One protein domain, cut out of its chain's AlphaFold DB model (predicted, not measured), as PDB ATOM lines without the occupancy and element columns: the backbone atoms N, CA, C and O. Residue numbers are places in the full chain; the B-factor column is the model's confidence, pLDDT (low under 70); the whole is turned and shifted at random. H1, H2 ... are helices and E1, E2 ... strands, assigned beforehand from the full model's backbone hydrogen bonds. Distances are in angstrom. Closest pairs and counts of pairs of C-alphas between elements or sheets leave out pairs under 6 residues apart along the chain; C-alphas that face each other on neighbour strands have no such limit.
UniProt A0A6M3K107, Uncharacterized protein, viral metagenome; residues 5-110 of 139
ATOM      1  N   THR A   5     215.718 140.919 199.642       70.31
ATOM      2  CA  THR A   5     215.443 139.622 199.030       70.31
ATOM      3  C   THR A   5     215.419 138.539 200.107       70.31
ATOM      4  O   THR A   5     216.299 138.481 200.970       70.31
ATOM      5  N   VAL A   6     214.401 137.675 200.061       75.12
ATOM      6  CA  VAL A   6     214.252 136.523 200.959       75.12
ATOM      7  C   VAL A   6     214.507 135.238 200.175       75.12
ATOM      8  O   VAL A   6     213.852 134.959 199.173       75.12
ATOM      9  N   TYR A   7     215.443 134.433 200.661       72.81
ATOM     10  CA  TYR A   7     215.752 133.102 200.156       72.81
ATOM     11  C   TYR A   7     215.479 132.081 201.251       72.81
ATOM     12  O   TYR A   7     216.062 132.156 202.326       72.81
ATOM     13  N   SER A   8     214.630 131.095 200.995       70.12
ATOM     14  CA  SER A   8     214.398 129.992 201.928       70.12
ATOM     15  C   SER A   8     215.159 128.742 201.485       70.12
ATOM     16  O   SER A   8     215.256 128.422 200.301       70.12
ATOM     17  N   THR A   9     215.731 128.023 202.449       71.06
ATOM     18  CA  THR A   9     216.325 126.706 202.236       71.06
ATOM     19  C   THR A   9     215.869 125.739 203.321       71.06
ATOM     20  O   THR A   9     215.951 126.010 204.523       71.06
ATOM     21  N   GLU A  10     215.340 124.595 202.895       62.75
ATOM     22  CA  GLU A  10     214.862 123.552 203.797       62.75
ATOM     23  C   GLU A  10     216.051 122.802 204.404       62.75
ATOM     24  O   GLU A  10     216.603 121.860 203.832       62.75
ATOM     25  N   LEU A  11     216.453 123.223 205.600       66.00
ATOM     26  CA  LEU A  11     217.474 122.561 206.401       66.00
ATOM     27  C   LEU A  11     216.818 121.971 207.652       66.00
ATOM     28  O   LEU A  11     216.826 122.562 208.727       66.00
ATOM     29  N   THR A  12     216.268 120.764 207.514       63.03
ATOM     30  CA  THR A  12     215.570 120.062 208.603       63.03
ATOM     31  C   THR A  12     216.444 119.909 209.856       63.03
ATOM     32  O   THR A  12     217.641 119.653 209.756       63.03
ATOM     33  N   GLY A  13     215.870 120.034 211.057       65.75
ATOM     34  CA  GLY A  13     216.600 119.807 212.318       65.75
ATOM     35  C   GLY A  13     217.627 120.888 212.686       65.75
ATOM     36  O   GLY A  13     218.577 120.609 213.414       65.75
ATOM     37  N   LEU A  14     217.462 122.107 212.175       73.00
ATOM     38  CA  LEU A  14     218.250 123.271 212.571       73.00
ATOM     39  C   LEU A  14     217.751 123.867 213.892       73.00
ATOM     40  O   LEU A  14     216.561 124.136 214.047       73.00
ATOM     41  N   SER A  15     218.669 124.142 214.821       81.69
ATOM     42  CA  SER A  15     218.391 124.940 216.020       81.69
ATOM     43  C   SER A  15     219.010 126.334 215.899       81.69
ATOM     44  O   SER A  15     220.054 126.510 215.265       81.69
ATOM     45  N   LYS A  16     218.400 127.337 216.548       82.69
ATOM     46  CA  LYS A  16     218.941 128.713 216.586       82.69
ATOM     47  C   LYS A  16     220.351 128.761 217.170       82.69
ATOM     48  O   LYS A  16     221.169 129.567 216.741       82.69
ATOM     49  N   GLN A  17     220.641 127.872 218.118       84.50
ATOM     50  CA  GLN A  17     221.958 127.734 218.737       84.50
ATOM     51  C   GLN A  17     222.997 127.219 217.737       84.50
ATOM     52  O   GLN A  17     224.070 127.804 217.639       84.50
ATOM     53  N   LEU A  18     222.667 126.179 216.958       84.00
ATOM     54  CA  LEU A  18     223.554 125.640 215.924       84.00
ATOM     55  C   LEU A  18     223.850 126.697 214.863       84.00
ATOM     56  O   LEU A  18     225.009 126.915 214.526       84.00
ATOM     57  N   LEU A  19     222.809 127.384 214.389       85.19
ATOM     58  CA  LEU A  19     222.948 128.465 213.420       85.19
ATOM     59  C   LEU A  19     223.818 129.599 213.978       85.19
ATOM     60  O   LEU A  19     224.777 130.009 213.336       85.19
ATOM     61  N   SER A  20     223.539 130.061 215.199       87.00
ATOM     62  CA  SER A  20     224.329 131.114 215.849       87.00
ATOM     63  C   SER A  20     225.793 130.721 216.010       87.00
ATOM     64  O   SER A  20     226.671 131.555 215.806       87.00
ATOM     65  N   GLN A  21     226.068 129.467 216.373       87.25
ATOM     66  CA  GLN A  21     227.429 128.975 216.538       87.25
ATOM     67  C   GLN A  21     228.159 128.904 215.193       87.25
ATOM     68  O   GLN A  21     229.226 129.494 215.056       87.25
ATOM     69  N   ALA A  22     227.547 128.271 214.190       86.44
ATOM     70  CA  ALA A  22     228.113 128.149 212.850       86.44
ATOM     71  C   ALA A  22     228.412 129.525 212.232       86.44
ATOM     72  O   ALA A  22     229.486 129.737 211.679       86.44
ATOM     73  N   LEU A  23     227.498 130.491 212.372       87.94
ATOM     74  CA  LEU A  23     227.700 131.841 211.839       87.94
ATOM     75  C   LEU A  23     228.756 132.632 212.617       87.94
ATOM     76  O   LEU A  23     229.464 133.427 212.011       87.94
ATOM     77  N   ARG A  24     228.903 132.423 213.932       89.19
ATOM     78  CA  ARG A  24     229.994 133.029 214.722       89.19
ATOM     79  C   ARG A  24     231.358 132.492 214.320       89.19
ATOM     80  O   ARG A  24     232.310 133.267 214.272       89.19
ATOM     81  N   ASP A  25     231.449 131.197 214.053       87.56
ATOM     82  CA  ASP A  25     232.694 130.567 213.624       87.56
ATOM     83  C   ASP A  25     233.059 131.025 212.205       87.56
ATOM     84  O   ASP A  25     234.164 131.526 211.994       87.56
ATOM     85  N   LEU A  26     232.084 131.032 211.288       86.19
ATOM     86  CA  LEU A  26     232.248 131.605 209.954       86.19
ATOM     87  C   LEU A  26     232.651 133.085 210.010       86.19
ATOM     88  O   LEU A  26     233.542 133.510 209.281       86.19
ATOM     89  N   ALA A  27     232.030 133.876 210.890       87.44
ATOM     90  CA  ALA A  27     232.330 135.299 211.019       87.44
ATOM     91  C   ALA A  27     233.788 135.559 211.402       87.44
ATOM     92  O   ALA A  27     234.405 136.473 210.862       87.44
ATOM     93  N   LYS A  28     234.359 134.739 212.291       87.44
ATOM     94  CA  LYS A  28     235.781 134.833 212.650       87.44
ATOM     95  C   LYS A  28     236.687 134.512 211.465       87.44
ATOM     96  O   LYS A  28     237.718 135.156 211.315       87.44
ATOM     97  N   GLU A  29     236.301 133.541 210.642       85.00
ATOM     98  CA  GLU A  29     237.078 133.094 209.485       85.00
ATOM     99  C   GLU A  29     237.130 134.154 208.378       85.00
ATOM    100  O   GLU A  29     238.193 134.426 207.826       85.00
ATOM    101  N   ILE A  30     235.999 134.808 208.099       81.88
ATOM    102  CA  ILE A  30     235.888 135.806 207.021       81.88
ATOM    103  C   ILE A  30     236.030 137.259 207.507       81.88
ATOM    104  O   ILE A  30     235.894 138.192 206.718       81.88
ATOM    105  N   GLY A  31     236.267 137.476 208.806       82.69
ATOM    106  CA  GLY A  31     236.350 138.812 209.404       82.69
ATOM    107  C   GLY A  31     235.022 139.586 209.406       82.69
ATOM    108  O   GLY A  31     235.021 140.814 209.306       82.69
ATOM    109  N   ALA A  32     233.895 138.880 209.496       86.19
ATOM    110  CA  ALA A  32     232.563 139.463 209.627       86.19
ATOM    111  C   ALA A  32     232.188 139.717 211.095       86.19
ATOM    112  O   ALA A  32     232.790 139.187 212.027       86.19
ATOM    113  N   THR A  33     231.138 140.508 211.298       86.50
ATOM    114  CA  THR A  33     230.531 140.739 212.610       86.50
ATOM    115  C   THR A  33     229.171 140.066 212.672       86.50
ATOM    116  O   THR A  33     228.360 140.202 211.757       86.50
ATOM    117  N   VAL A  34     228.912 139.342 213.761       88.19
ATOM    118  CA  VAL A  34     227.592 138.762 214.019       88.19
ATOM    119  C   VAL A  34     226.754 139.742 214.825       88.19
ATOM    120  O   VAL A  34     227.178 140.209 215.878       88.19
ATOM    121  N   THR A  35     225.546 140.010 214.351       88.56
ATOM    122  CA  THR A  35     224.552 140.859 215.014       88.56
ATOM    123  C   THR A  35     223.165 140.210 214.918       88.56
ATOM    124  O   THR A  35     223.050 139.060 214.503       88.56
ATOM    125  N   SER A  36     222.110 140.897 215.341       85.94
ATOM    126  CA  SER A  36     220.705 140.461 215.239       85.94
ATOM    127  C   SER A  36     219.862 141.395 214.364       85.94
ATOM    128  O   SER A  36     218.633 141.320 214.351       85.94
ATOM    129  N   GLN A  37     220.512 142.307 213.639       84.94
ATOM    130  CA  GLN A  37     219.852 143.318 212.819       84.94
ATOM    131  C   GLN A  37     220.542 143.450 211.465       84.94
ATOM    132  O   GLN A  37     221.767 143.497 211.389       84.94
ATOM    133  N   ILE A  38     219.760 143.556 210.399       83.81
ATOM    134  CA  ILE A  38     220.240 143.958 209.074       83.81
ATOM    135  C   ILE A  38     219.643 145.305 208.697       83.81
ATOM    136  O   ILE A  38     218.563 145.659 209.174       83.81
ATOM    137  N   VAL A  39     220.354 146.042 207.853       79.44
ATOM    138  CA  VAL A  39     219.903 147.318 207.302       79.44
ATOM    139  C   VAL A  39     219.833 147.195 205.788       79.44
ATOM    140  O   VAL A  39     220.728 146.603 205.180       79.44
ATOM    141  N   ASP A  40     218.765 147.710 205.191       70.31
ATOM    142  CA  ASP A  40     218.606 147.738 203.737       70.31
ATOM    143  C   ASP A  40     219.299 148.957 203.088       70.31
ATOM    144  O   ASP A  40     219.957 149.763 203.756       70.31
ATOM    145  N   TYR A  41     219.167 149.101 201.763       66.75
ATOM    146  CA  TYR A  41     219.671 150.262 201.023       66.75
ATOM    147  C   TYR A  41     219.197 151.604 201.605       66.75
ATOM    148  O   TYR A  41     219.974 152.559 201.626       66.75
ATOM    149  N   TYR A  42     217.945 151.677 202.063       69.19
ATOM    150  CA  TYR A  42     217.277 152.901 202.507       69.19
ATOM    151  C   TYR A  42     217.503 153.222 203.990       69.19
ATOM    152  O   TYR A  42     217.123 154.302 204.440       69.19
ATOM    153  N   GLY A  43     218.167 152.335 204.734       71.88
ATOM    154  CA  GLY A  43     218.426 152.507 206.162       71.88
ATOM    155  C   GLY A  43     217.390 151.834 207.066       71.88
ATOM    156  O   GLY A  43     217.497 151.946 208.292       71.88
ATOM    157  N   ASP A  44     216.426 151.110 206.495       77.12
ATOM    158  CA  ASP A  44     215.400 150.398 207.244       77.12
ATOM    159  C   ASP A  44     216.014 149.185 207.946       77.12
ATOM    160  O   ASP A  44     216.681 148.336 207.346       77.12
ATOM    161  N   ARG A  45     215.796 149.110 209.263       82.31
ATOM    162  CA  ARG A  45     216.347 148.051 210.112       82.31
ATOM    163  C   ARG A  45     215.366 146.894 210.218       82.31
ATOM    164  O   ARG A  45     214.223 147.082 210.628       82.31
ATOM    165  N   LYS A  46     215.838 145.677 209.954       81.81
ATOM    166  CA  LYS A  46     215.076 144.441 210.153       81.81
ATOM    167  C   LYS A  46     215.755 143.561 211.195       81.81
ATOM    168  O   LYS A  46     216.931 143.222 211.067       81.81
ATOM    169  N   THR A  47     214.997 143.180 212.220       84.19
ATOM    170  CA  THR A  47     215.451 142.229 213.244       84.19
ATOM    171  C   THR A  47     215.353 140.807 212.706       84.19
ATOM    172  O   THR A  47     214.345 140.429 212.106       84.19
ATOM    173  N   VAL A  48     216.404 140.025 212.929       87.00
ATOM    174  CA  VAL A  48     216.535 138.626 212.505       87.00
ATOM    175  C   VAL A  48     217.148 137.796 213.636       87.00
ATOM    176  O   VAL A  48     217.719 138.358 214.571       87.00
ATOM    177  N   ASP A  49     217.043 136.466 213.570       87.44
ATOM    178  CA  ASP A  49     217.613 135.583 214.595       87.44
ATOM    179  C   ASP A  49     219.138 135.749 214.675       87.44
ATOM    180  O   ASP A  49     219.695 135.876 215.766       87.44
ATOM    181  N   VAL A  50     219.809 135.763 213.522       88.94
ATOM    182  CA  VAL A  50     221.251 136.010 213.410       88.94
ATOM    183  C   VAL A  50     221.528 136.797 212.136       88.94
ATOM    184  O   VAL A  50     220.944 136.515 211.101       88.94
ATOM    185  N   ALA A  51     222.433 137.760 212.178       88.06
ATOM    186  CA  ALA A  51     222.873 138.534 211.026       88.06
ATOM    187  C   ALA A  51     224.397 138.526 210.908       88.06
ATOM    188  O   ALA A  51     225.101 138.546 211.914       88.06
ATOM    189  N   LEU A  52     224.894 138.527 209.674       86.50
ATOM    190  CA  LEU A  52     226.296 138.683 209.306       86.50
ATOM    191  C   LEU A  52     226.488 140.021 208.602       86.50
ATOM    192  O   LEU A  52     225.949 140.250 207.519       86.50
ATOM    193  N   HIS A  53     227.289 140.884 209.212       84.44
ATOM    194  CA  HIS A  53     227.771 142.129 208.621       84.44
ATOM    195  C   HIS A  53     229.194 141.921 208.130       84.44
ATOM    196  O   HIS A  53     230.071 141.523 208.897       84.44
ATOM    197  N   MET A  54     229.435 142.183 206.852       76.69
ATOM    198  CA  MET A  54     230.734 141.970 206.219       76.69
ATOM    199  C   MET A  54     231.209 143.260 205.582       76.69
ATOM    200  O   MET A  54     230.461 143.878 204.832       76.69
ATOM    201  N   LYS A  55     232.483 143.602 205.784       70.19
ATOM    202  CA  LYS A  55     233.109 144.776 205.156       70.19
ATOM    203  C   LYS A  55     233.093 144.737 203.620       70.19
ATOM    204  O   LYS A  55     233.266 145.764 202.979       70.19
ATOM    205  N   THR A  56     232.919 143.560 203.018       66.06
ATOM    206  CA  THR A  56     232.810 143.391 201.559       66.06
ATOM    207  C   THR A  56     231.416 143.719 201.019       66.06
ATOM    208  O   THR A  56     231.292 144.059 199.848       66.06
ATOM    209  N   LEU A  57     230.380 143.667 201.864       65.44
ATOM    210  CA  LEU A  57     228.982 143.957 201.512       65.44
ATOM    211  C   LEU A  57     228.532 145.370 201.921       65.44
ATOM    212  O   LEU A  57     227.419 145.783 201.601       65.44
ATOM    213  N   THR A  58     229.388 146.143 202.593       57.56
ATOM    214  CA  THR A  58     229.058 147.459 203.170       57.56
ATOM    215  C   THR A  58     229.111 148.633 202.191       57.56
ATOM    216  O   THR A  58     229.078 149.769 202.641       57.56
ATOM    217  N   GLY A  59     229.174 148.416 200.871       57.88
ATOM    218  CA  GLY A  59     229.615 149.445 199.913       57.88
ATOM    219  C   GLY A  59     229.085 150.878 200.122       57.88
ATOM    220  O   GLY A  59     229.894 151.795 200.088       57.88
ATOM    221  N   TYR A  60     227.781 151.074 200.385       49.09
ATOM    222  CA  TYR A  60     227.164 152.401 200.621       49.09
ATOM    223  C   TYR A  60     226.564 152.619 202.022       49.09
ATOM    224  O   TYR A  60     226.202 153.743 202.356       49.09
ATOM    225  N   SER A  61     226.425 151.566 202.829       55.03
ATOM    226  CA  SER A  61     225.853 151.636 204.178       55.03
ATOM    227  C   SER A  61     226.600 150.654 205.065       55.03
ATOM    228  O   SER A  61     226.591 149.450 204.797       55.03
ATOM    229  N   ASP A  62     227.171 151.160 206.157       59.69
ATOM    230  CA  ASP A  62     228.037 150.425 207.093       59.69
ATOM    231  C   ASP A  62     227.361 149.228 207.792       59.69
ATOM    232  O   ASP A  62     228.005 148.512 208.553       59.69
ATOM    233  N   ASN A  63     226.071 148.985 207.533       63.88
ATOM    234  CA  ASN A  63     225.264 147.952 208.182       63.88
ATOM    235  C   ASN A  63     224.487 147.048 207.202       63.88
ATOM    236  O   ASN A  63     223.550 146.355 207.616       63.88
ATOM    237  N   ARG A  64     224.840 147.047 205.905       71.75
ATOM    238  CA  ARG A  64     224.296 146.047 204.973       71.75
ATOM    239  C   ARG A  64     224.839 144.670 205.324       71.75
ATOM    240  O   ARG A  64     226.033 144.490 205.566       71.75
ATOM    241  N   GLY A  65     223.946 143.693 205.368       76.94
ATOM    242  CA  GLY A  65     224.293 142.358 205.817       76.94
ATOM    243  C   GLY A  65     223.260 141.314 205.446       76.94
ATOM    244  O   GLY A  65     222.179 141.614 204.941       76.94
ATOM    245  N   LEU A  66     223.625 140.069 205.725       85.44
ATOM    246  CA  LEU A  66     222.777 138.904 205.529       85.44
ATOM    247  C   LEU A  66     222.160 138.519 206.861       85.44
ATOM    248  O   LEU A  66     222.868 138.242 207.821       85.44
ATOM    249  N   GLY A  67     220.843 138.511 206.921       87.62
ATOM    250  CA  GLY A  67     220.056 138.015 208.027       87.62
ATOM    251  C   GLY A  67     219.671 136.564 207.807       87.62
ATOM    252  O   GLY A  67     219.464 136.122 206.685       87.62
ATOM    253  N   PHE A  68     219.557 135.828 208.897       88.38
ATOM    254  CA  PHE A  68     219.244 134.414 208.930       88.38
ATOM    255  C   PHE A  68     218.172 134.200 209.988       88.38
ATOM    256  O   PHE A  68     218.363 134.571 211.145       88.38
ATOM    257  N   ASN A  69     217.054 133.601 209.592       87.31
ATOM    258  CA  ASN A  69     215.951 133.231 210.469       87.31
ATOM    259  C   ASN A  69     215.698 131.735 210.374       87.31
ATOM    260  O   ASN A  69     215.888 131.127 209.323       87.31
ATOM    261  N   ILE A  70     215.209 131.143 211.458       83.44
ATOM    262  CA  ILE A  70     214.690 129.777 211.427       83.44
ATOM    263  C   ILE A  70     213.181 129.836 211.609       83.44
ATOM    264  O   ILE A  70     212.694 130.153 212.696       83.44
ATOM    265  N   LYS A  71     212.434 129.469 210.566       80.81
ATOM    266  CA  LYS A  71     210.976 129.313 210.630       80.81
ATOM    267  C   LYS A  71     210.595 127.880 210.309       80.81
ATOM    268  O   LYS A  71     210.938 127.376 209.251       80.81
ATOM    269  N   ASN A  72     209.897 127.212 211.227       76.38
ATOM    270  CA  ASN A  72     209.419 125.832 211.055       76.38
ATOM    271  C   ASN A  72     210.511 124.817 210.652       76.38
ATOM    272  O   ASN A  72     210.237 123.845 209.955       76.38
ATOM    273  N   GLY A  73     211.759 125.032 211.083       70.88
ATOM    274  CA  GLY A  73     212.891 124.183 210.694       70.88
ATOM    275  C   GLY A  73     213.438 124.458 209.287       70.88
ATOM    276  O   GLY A  73     214.242 123.676 208.796       70.88
ATOM    277  N   THR A  74     213.034 125.561 208.660       76.00
ATOM    278  CA  THR A  74     213.580 126.088 207.406       76.00
ATOM    279  C   THR A  74     214.481 127.275 207.723       76.00
ATOM    280  O   THR A  74     214.121 128.133 208.531       76.00
ATOM    281  N   LEU A  75     215.659 127.321 207.097       81.69
ATOM    282  CA  LEU A  75     216.557 128.466 207.171       81.69
ATOM    283  C   LEU A  75     216.111 129.494 206.129       81.69
ATOM    284  O   LEU A  75     216.155 129.232 204.932       81.69
ATOM    285  N   GLU A  76     215.684 130.661 206.580       84.75
ATOM    286  CA  GLU A  76     215.440 131.822 205.732       84.75
ATOM    287  C   GLU A  76     216.665 132.733 205.775       84.75
ATOM    288  O   GLU A  76     217.155 133.073 206.847       84.75
ATOM    289  N   ILE A  77     217.142 133.147 204.612       85.94
ATOM    290  CA  ILE A  77     218.239 134.083 204.404       85.94
ATOM    291  C   ILE A  77     217.615 135.357 203.840       85.94
ATOM    292  O   ILE A  77     216.935 135.318 202.820       85.94
ATOM    293  N   VAL A  78     217.810 136.484 204.508       84.75
ATOM    294  CA  VAL A  78     217.206 137.773 204.172       84.75
ATOM    295  C   VAL A  78     218.313 138.791 203.996       84.75
ATOM    296  O   VAL A  78     219.151 138.928 204.874       84.75
ATOM    297  N   GLY A  79     218.315 139.563 202.925       80.56
ATOM    298  CA  GLY A  79     219.240 140.685 202.825       80.56
ATOM    299  C   GLY A  79     219.045 141.478 201.553       80.56
ATOM    300  O   GLY A  79     218.316 141.069 200.654       80.56
ATOM    301  N   ASP A  80     219.697 142.626 201.498       77.50
ATOM    302  CA  ASP A  80     219.715 143.465 200.311       77.50
ATOM    303  C   ASP A  80     220.788 142.945 199.345       77.50
ATOM    304  O   ASP A  80     221.966 142.871 199.702       77.50
ATOM    305  N   ASN A  81     220.374 142.534 198.147       74.69
ATOM    306  CA  ASN A  81     221.277 142.048 197.105       74.69
ATOM    307  C   ASN A  81     221.650 143.136 196.086       74.69
ATOM    308  O   ASN A  81     222.507 142.881 195.240       74.69
ATOM    309  N   TRP A  82     221.052 144.330 196.169       71.56
ATOM    310  CA  TRP A  82     221.186 145.368 195.152       71.56
ATOM    311  C   TRP A  82     222.628 145.881 195.043       71.56
ATOM    312  O   TRP A  82     223.169 146.489 195.975       71.56
ATOM    313  N   GLY A  83     223.249 145.647 193.883       70.31
ATOM    314  CA  GLY A  83     224.631 146.040 193.591       70.31
ATOM    315  C   GLY A  83     225.701 145.097 194.156       70.31
ATOM    316  O   GLY A  83     226.890 145.380 194.005       70.31
ATOM    317  N   PHE A  84     225.299 143.987 194.786       75.56
ATOM    318  CA  PHE A  84     226.189 142.976 195.373       75.56
ATOM    319  C   PHE A  84     225.702 141.544 195.113       75.56
ATOM    320  O   PHE A  84     226.028 140.633 195.871       75.56
ATOM    321  N   GLU A  85     224.948 141.310 194.038       79.12
ATOM    322  CA  GLU A  85     224.225 140.056 193.786       79.12
ATOM    323  C   GLU A  85     225.164 138.840 193.786       79.12
ATOM    324  O   GLU A  85     224.870 137.816 194.398       79.12
ATOM    325  N   LYS A  86     226.345 138.970 193.167       79.56
ATOM    326  CA  LYS A  86     227.350 137.893 193.114       79.56
ATOM    327  C   LYS A  86     227.921 137.545 194.487       79.56
ATOM    328  O   LYS A  86     228.122 136.370 194.786       79.56
ATOM    329  N   GLU A  87     228.215 138.557 195.299       77.12
ATOM    330  CA  GLU A  87     228.759 138.346 196.641       77.12
ATOM    331  C   GLU A  87     227.667 137.803 197.567       77.12
ATOM    332  O   GLU A  87     227.910 136.872 198.330       77.12
ATOM    333  N   PHE A  88     226.438 138.303 197.426       78.94
ATOM    334  CA  PHE A  88     225.262 137.779 198.107       78.94
ATOM    335  C   PHE A  88     225.069 136.285 197.813       78.94
ATOM    336  O   PHE A  88     224.950 135.482 198.740       78.94
ATOM    337  N   ASP A  89     225.087 135.888 196.537       81.94
ATOM    338  CA  ASP A  89     224.935 134.490 196.131       81.94
ATOM    339  C   ASP A  89     226.074 133.611 196.652       81.94
ATOM    340  O   ASP A  89     225.824 132.532 197.197       81.94
ATOM    341  N   ARG A  90     227.319 134.094 196.563       83.25
ATOM    342  CA  ARG A  90     228.485 133.393 197.109       83.25
ATOM    343  C   ARG A  90     228.343 133.164 198.610       83.25
ATOM    344  O   ARG A  90     228.604 132.065 199.095       83.25
ATOM    345  N   MET A  91     227.921 134.186 199.344       81.88
ATOM    346  CA  MET A  91     227.765 134.113 200.792       81.88
ATOM    347  C   MET A  91     226.598 133.223 201.209       81.88
ATOM    348  O   MET A  91     226.722 132.456 202.162       81.88
ATOM    349  N   LYS A  92     225.490 133.263 200.469       82.75
ATOM    350  CA  LYS A  92     224.355 132.349 200.632       82.75
ATOM    351  C   LYS A  92     224.799 130.890 200.510       82.75
ATOM    352  O   LYS A  92     224.468 130.070 201.373       82.75
ATOM    353  N   ASP A  93     225.574 130.566 199.477       84.56
ATOM    354  CA  ASP A  93     226.098 129.214 199.268       84.56
ATOM    355  C   ASP A  93     227.105 128.815 200.353       84.56
ATOM    356  O   ASP A  93     227.024 127.705 200.889       84.56
ATOM    357  N   LEU A  94     228.000 129.732 200.732       85.12
ATOM    358  CA  LEU A  94     228.993 129.506 201.779       85.12
ATOM    359  C   LEU A  94     228.330 129.204 203.126       85.12
ATOM    360  O   LEU A  94     228.650 128.200 203.757       85.12
ATOM    361  N   VAL A  95     227.360 130.022 203.542       84.50
ATOM    362  CA  VAL A  95     226.629 129.826 204.800       84.50
ATOM    363  C   VAL A  95     225.861 128.510 204.785       84.50
ATOM    364  O   VAL A  95     225.932 127.748 205.748       84.50
ATOM    365  N   THR A  96     225.167 128.203 203.689       83.00
ATOM    366  CA  THR A  96     224.416 126.946 203.563       83.00
ATOM    367  C   THR A  96     225.343 125.735 203.692       83.00
ATOM    368  O   THR A  96     225.024 124.777 204.400       83.00
ATOM    369  N   SER A  97     226.519 125.788 203.056       84.94
ATOM    370  CA  SER A  97     227.544 124.747 203.154       84.94
ATOM    371  C   SER A  97     228.090 124.610 204.579       84.94
ATOM    372  O   SER A  97     228.125 123.503 205.120       84.94
ATOM    373  N   TYR A  98     228.435 125.728 205.221       84.12
ATOM    374  CA  TYR A  98     229.025 125.751 206.560       84.12
ATOM    375  C   TYR A  98     228.054 125.247 207.634       84.12
ATOM    376  O   TYR A  98     228.402 124.410 208.469       84.12
ATOM    377  N   VAL A  99     226.794 125.689 207.574       82.88
ATOM    378  CA  VAL A  99     225.722 125.216 208.460       82.88
ATOM    379  C   VAL A  99     225.467 123.719 208.255       82.88
ATOM    380  O   VAL A  99     225.317 122.975 209.229       82.88
ATOM    381  N   GLY A 100     225.476 123.250 207.003       81.81
ATOM    382  CA  GLY A 100     225.395 121.827 206.676       81.81
ATOM    383  C   GLY A 100     226.547 121.017 207.280       81.81
ATOM    384  O   GLY A 100     226.306 119.990 207.915       81.81
ATOM    385  N   ALA A 101     227.785 121.502 207.152       80.75
ATOM    386  CA  ALA A 101     228.973 120.860 207.711       80.75
ATOM    387  C   ALA A 101     228.928 120.795 209.247       80.75
ATOM    388  O   ALA A 101     229.162 119.730 209.821       80.75
ATOM    389  N   HIS A 102     228.541 121.885 209.919       78.19
ATOM    390  CA  HIS A 102     228.355 121.903 211.374       78.19
ATOM    391  C   HIS A 102     227.299 120.899 211.834       78.19
ATOM    392  O   HIS A 102     227.505 120.190 212.820       78.19
ATOM    393  N   LYS A 103     226.184 120.792 211.105       76.75
ATOM    394  CA  LYS A 103     225.149 119.797 211.396       76.75
ATOM    395  C   LYS A 103     225.686 118.372 211.265       76.75
ATOM    396  O   LYS A 103     225.468 117.565 212.166       76.75
ATOM    397  N   VAL A 104     226.404 118.059 210.185       78.88
ATOM    398  CA  VAL A 104     227.020 116.734 209.991       78.88
ATOM    399  C   VAL A 104     228.020 116.433 211.106       78.88
ATOM    400  O   VAL A 104     227.974 115.349 211.683       78.88
ATOM    401  N   ALA A 105     228.863 117.398 211.475       75.44
ATOM    402  CA  ALA A 105     229.816 117.248 212.567       75.44
ATOM    403  C   ALA A 105     229.122 117.014 213.919       75.44
ATOM    404  O   ALA A 105     229.571 116.184 214.706       75.44
ATOM    405  N   MET A 106     228.008 117.700 214.194       74.31
ATOM    406  CA  MET A 106     227.221 117.472 215.408       74.31
ATOM    407  C   MET A 106     226.579 116.088 215.431       74.31
ATOM    408  O   MET A 106     226.632 115.427 216.463       74.31
ATOM    409  N   ILE A 107     226.028 115.624 214.307       72.88
ATOM    410  CA  ILE A 107     225.483 114.265 214.194       72.88
ATOM    411  C   ILE A 107     226.598 113.235 214.401       72.88
ATOM    412  O   ILE A 107     226.422 112.314 215.187       72.88
ATOM    413  N   ALA A 108     227.765 113.418 213.779       72.94
ATOM    414  CA  ALA A 108     228.910 112.523 213.945       72.94
ATOM    415  C   ALA A 108     229.438 112.490 215.391       72.94
ATOM    416  O   ALA A 108     229.886 111.451 215.856       72.94
ATOM    417  N   ARG A 109     229.362 113.608 216.125       67.00
ATOM    418  CA  ARG A 109     229.707 113.661 217.558       67.00
ATOM    419  C   ARG A 109     228.635 113.028 218.446       67.00
ATOM    420  O   ARG A 109     228.968 112.438 219.466       67.00
ATOM    421  N   ALA A 110     227.361 113.173 218.081       65.12
ATOM    422  CA  ALA A 110     226.225 112.613 218.813       65.12
ATOM    423  C   ALA A 110     226.004 111.117 218.531       65.12
ATOM    424  O   ALA A 110     225.374 110.430 219.330       65.12
TER     425      ALA A 110
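What this domain is: This is residues 5 to 110 of the 139 residues of an uncharacterized protein of viral metagenome (UniProt A0A6M3K107). A strongly twisted sheet of five strands has two helices packed on one face, H1 and the longer H2, which cross each other near their middles; the other face has no named helix. E3 bends sharply within the sheet, and the last residue of H2 is at one end of the longest distance. The 106 printed residues hold E1, H1, E2, E3, E4, E5 and H2 in that order, a mixed class of helices and strands. The sheet's order is E1, E5, E4, E3, E2, antiparallel throughout. The whole is compact, with a radius of gyration of the C-alphas of 13.2 A, and elongated, with spans of 44 by 28 by 22 A.

How they stand to each other: E1, residues 5 to 9, is an edge strand, antiparallel to E5, residues 74 to 80, at 159 degrees; N 7 and O 77 are 2.8 A apart. The other edge strand is E2, residues 33 to 39, which forms a hairpin with E3, residues 45 to 53; N 46 and O 38 are 2.8 A apart. E3 bends by 120 degrees at residue 49. E4, residues 65 to 71, forms hairpins with E3, where N 68 and O 50 are 2.7 A apart, and with E5, where N 67 and O 78 are 2.7 A apart. E2, E3, E4 and E5 are a meander, each strand the antiparallel neighbour of the one before. E1 is apart from E2 and E3. H1, residues 16 to 30, is on the sheet at a height of 8.5 A, over E3 and along it at 16 degrees on the local plane; the closest C-alphas, of Ser 20 and Val 50, are 6.3 A apart. H2, residues 85 to 110, is on the same face at a height of 8.5 A, over E5 and only just over E4, with 3 C-alphas falling on it. H1 and H2 make two layers with the sheet. They touch at a steep tilt of 58 degrees, opposite ways, H2 with residues 95 to 103 alone; the closest C-alphas, of Ala 22 and Val 99, are 5.8 A apart. In H1 and H2 every O i to N i+4 pair is within hydrogen-bond range.

Where its parts are: E1 begins at C-alpha 5, (215.443, 139.622, 199.030), and is 13.3 A long. H1 is 20.7 A long, E2 13.6 A, E3 13.0 A, E4 19.3 A and E5 19.7 A. H2 is 37.2 A long and ends at C-alpha 110, (226.225, 112.613, 218.813).

The domain as a whole: The two C-alphas farthest apart, of Tyr 42 and Ala 110, are 44.4 A apart. The printed part has no cut. The link from E3 to E4, 11 residues, is long. Mean pLDDT of the printed part is 78.3; residues 10 to 13, 41 to 42, 56 to 63 and 109 to 110 are under 70.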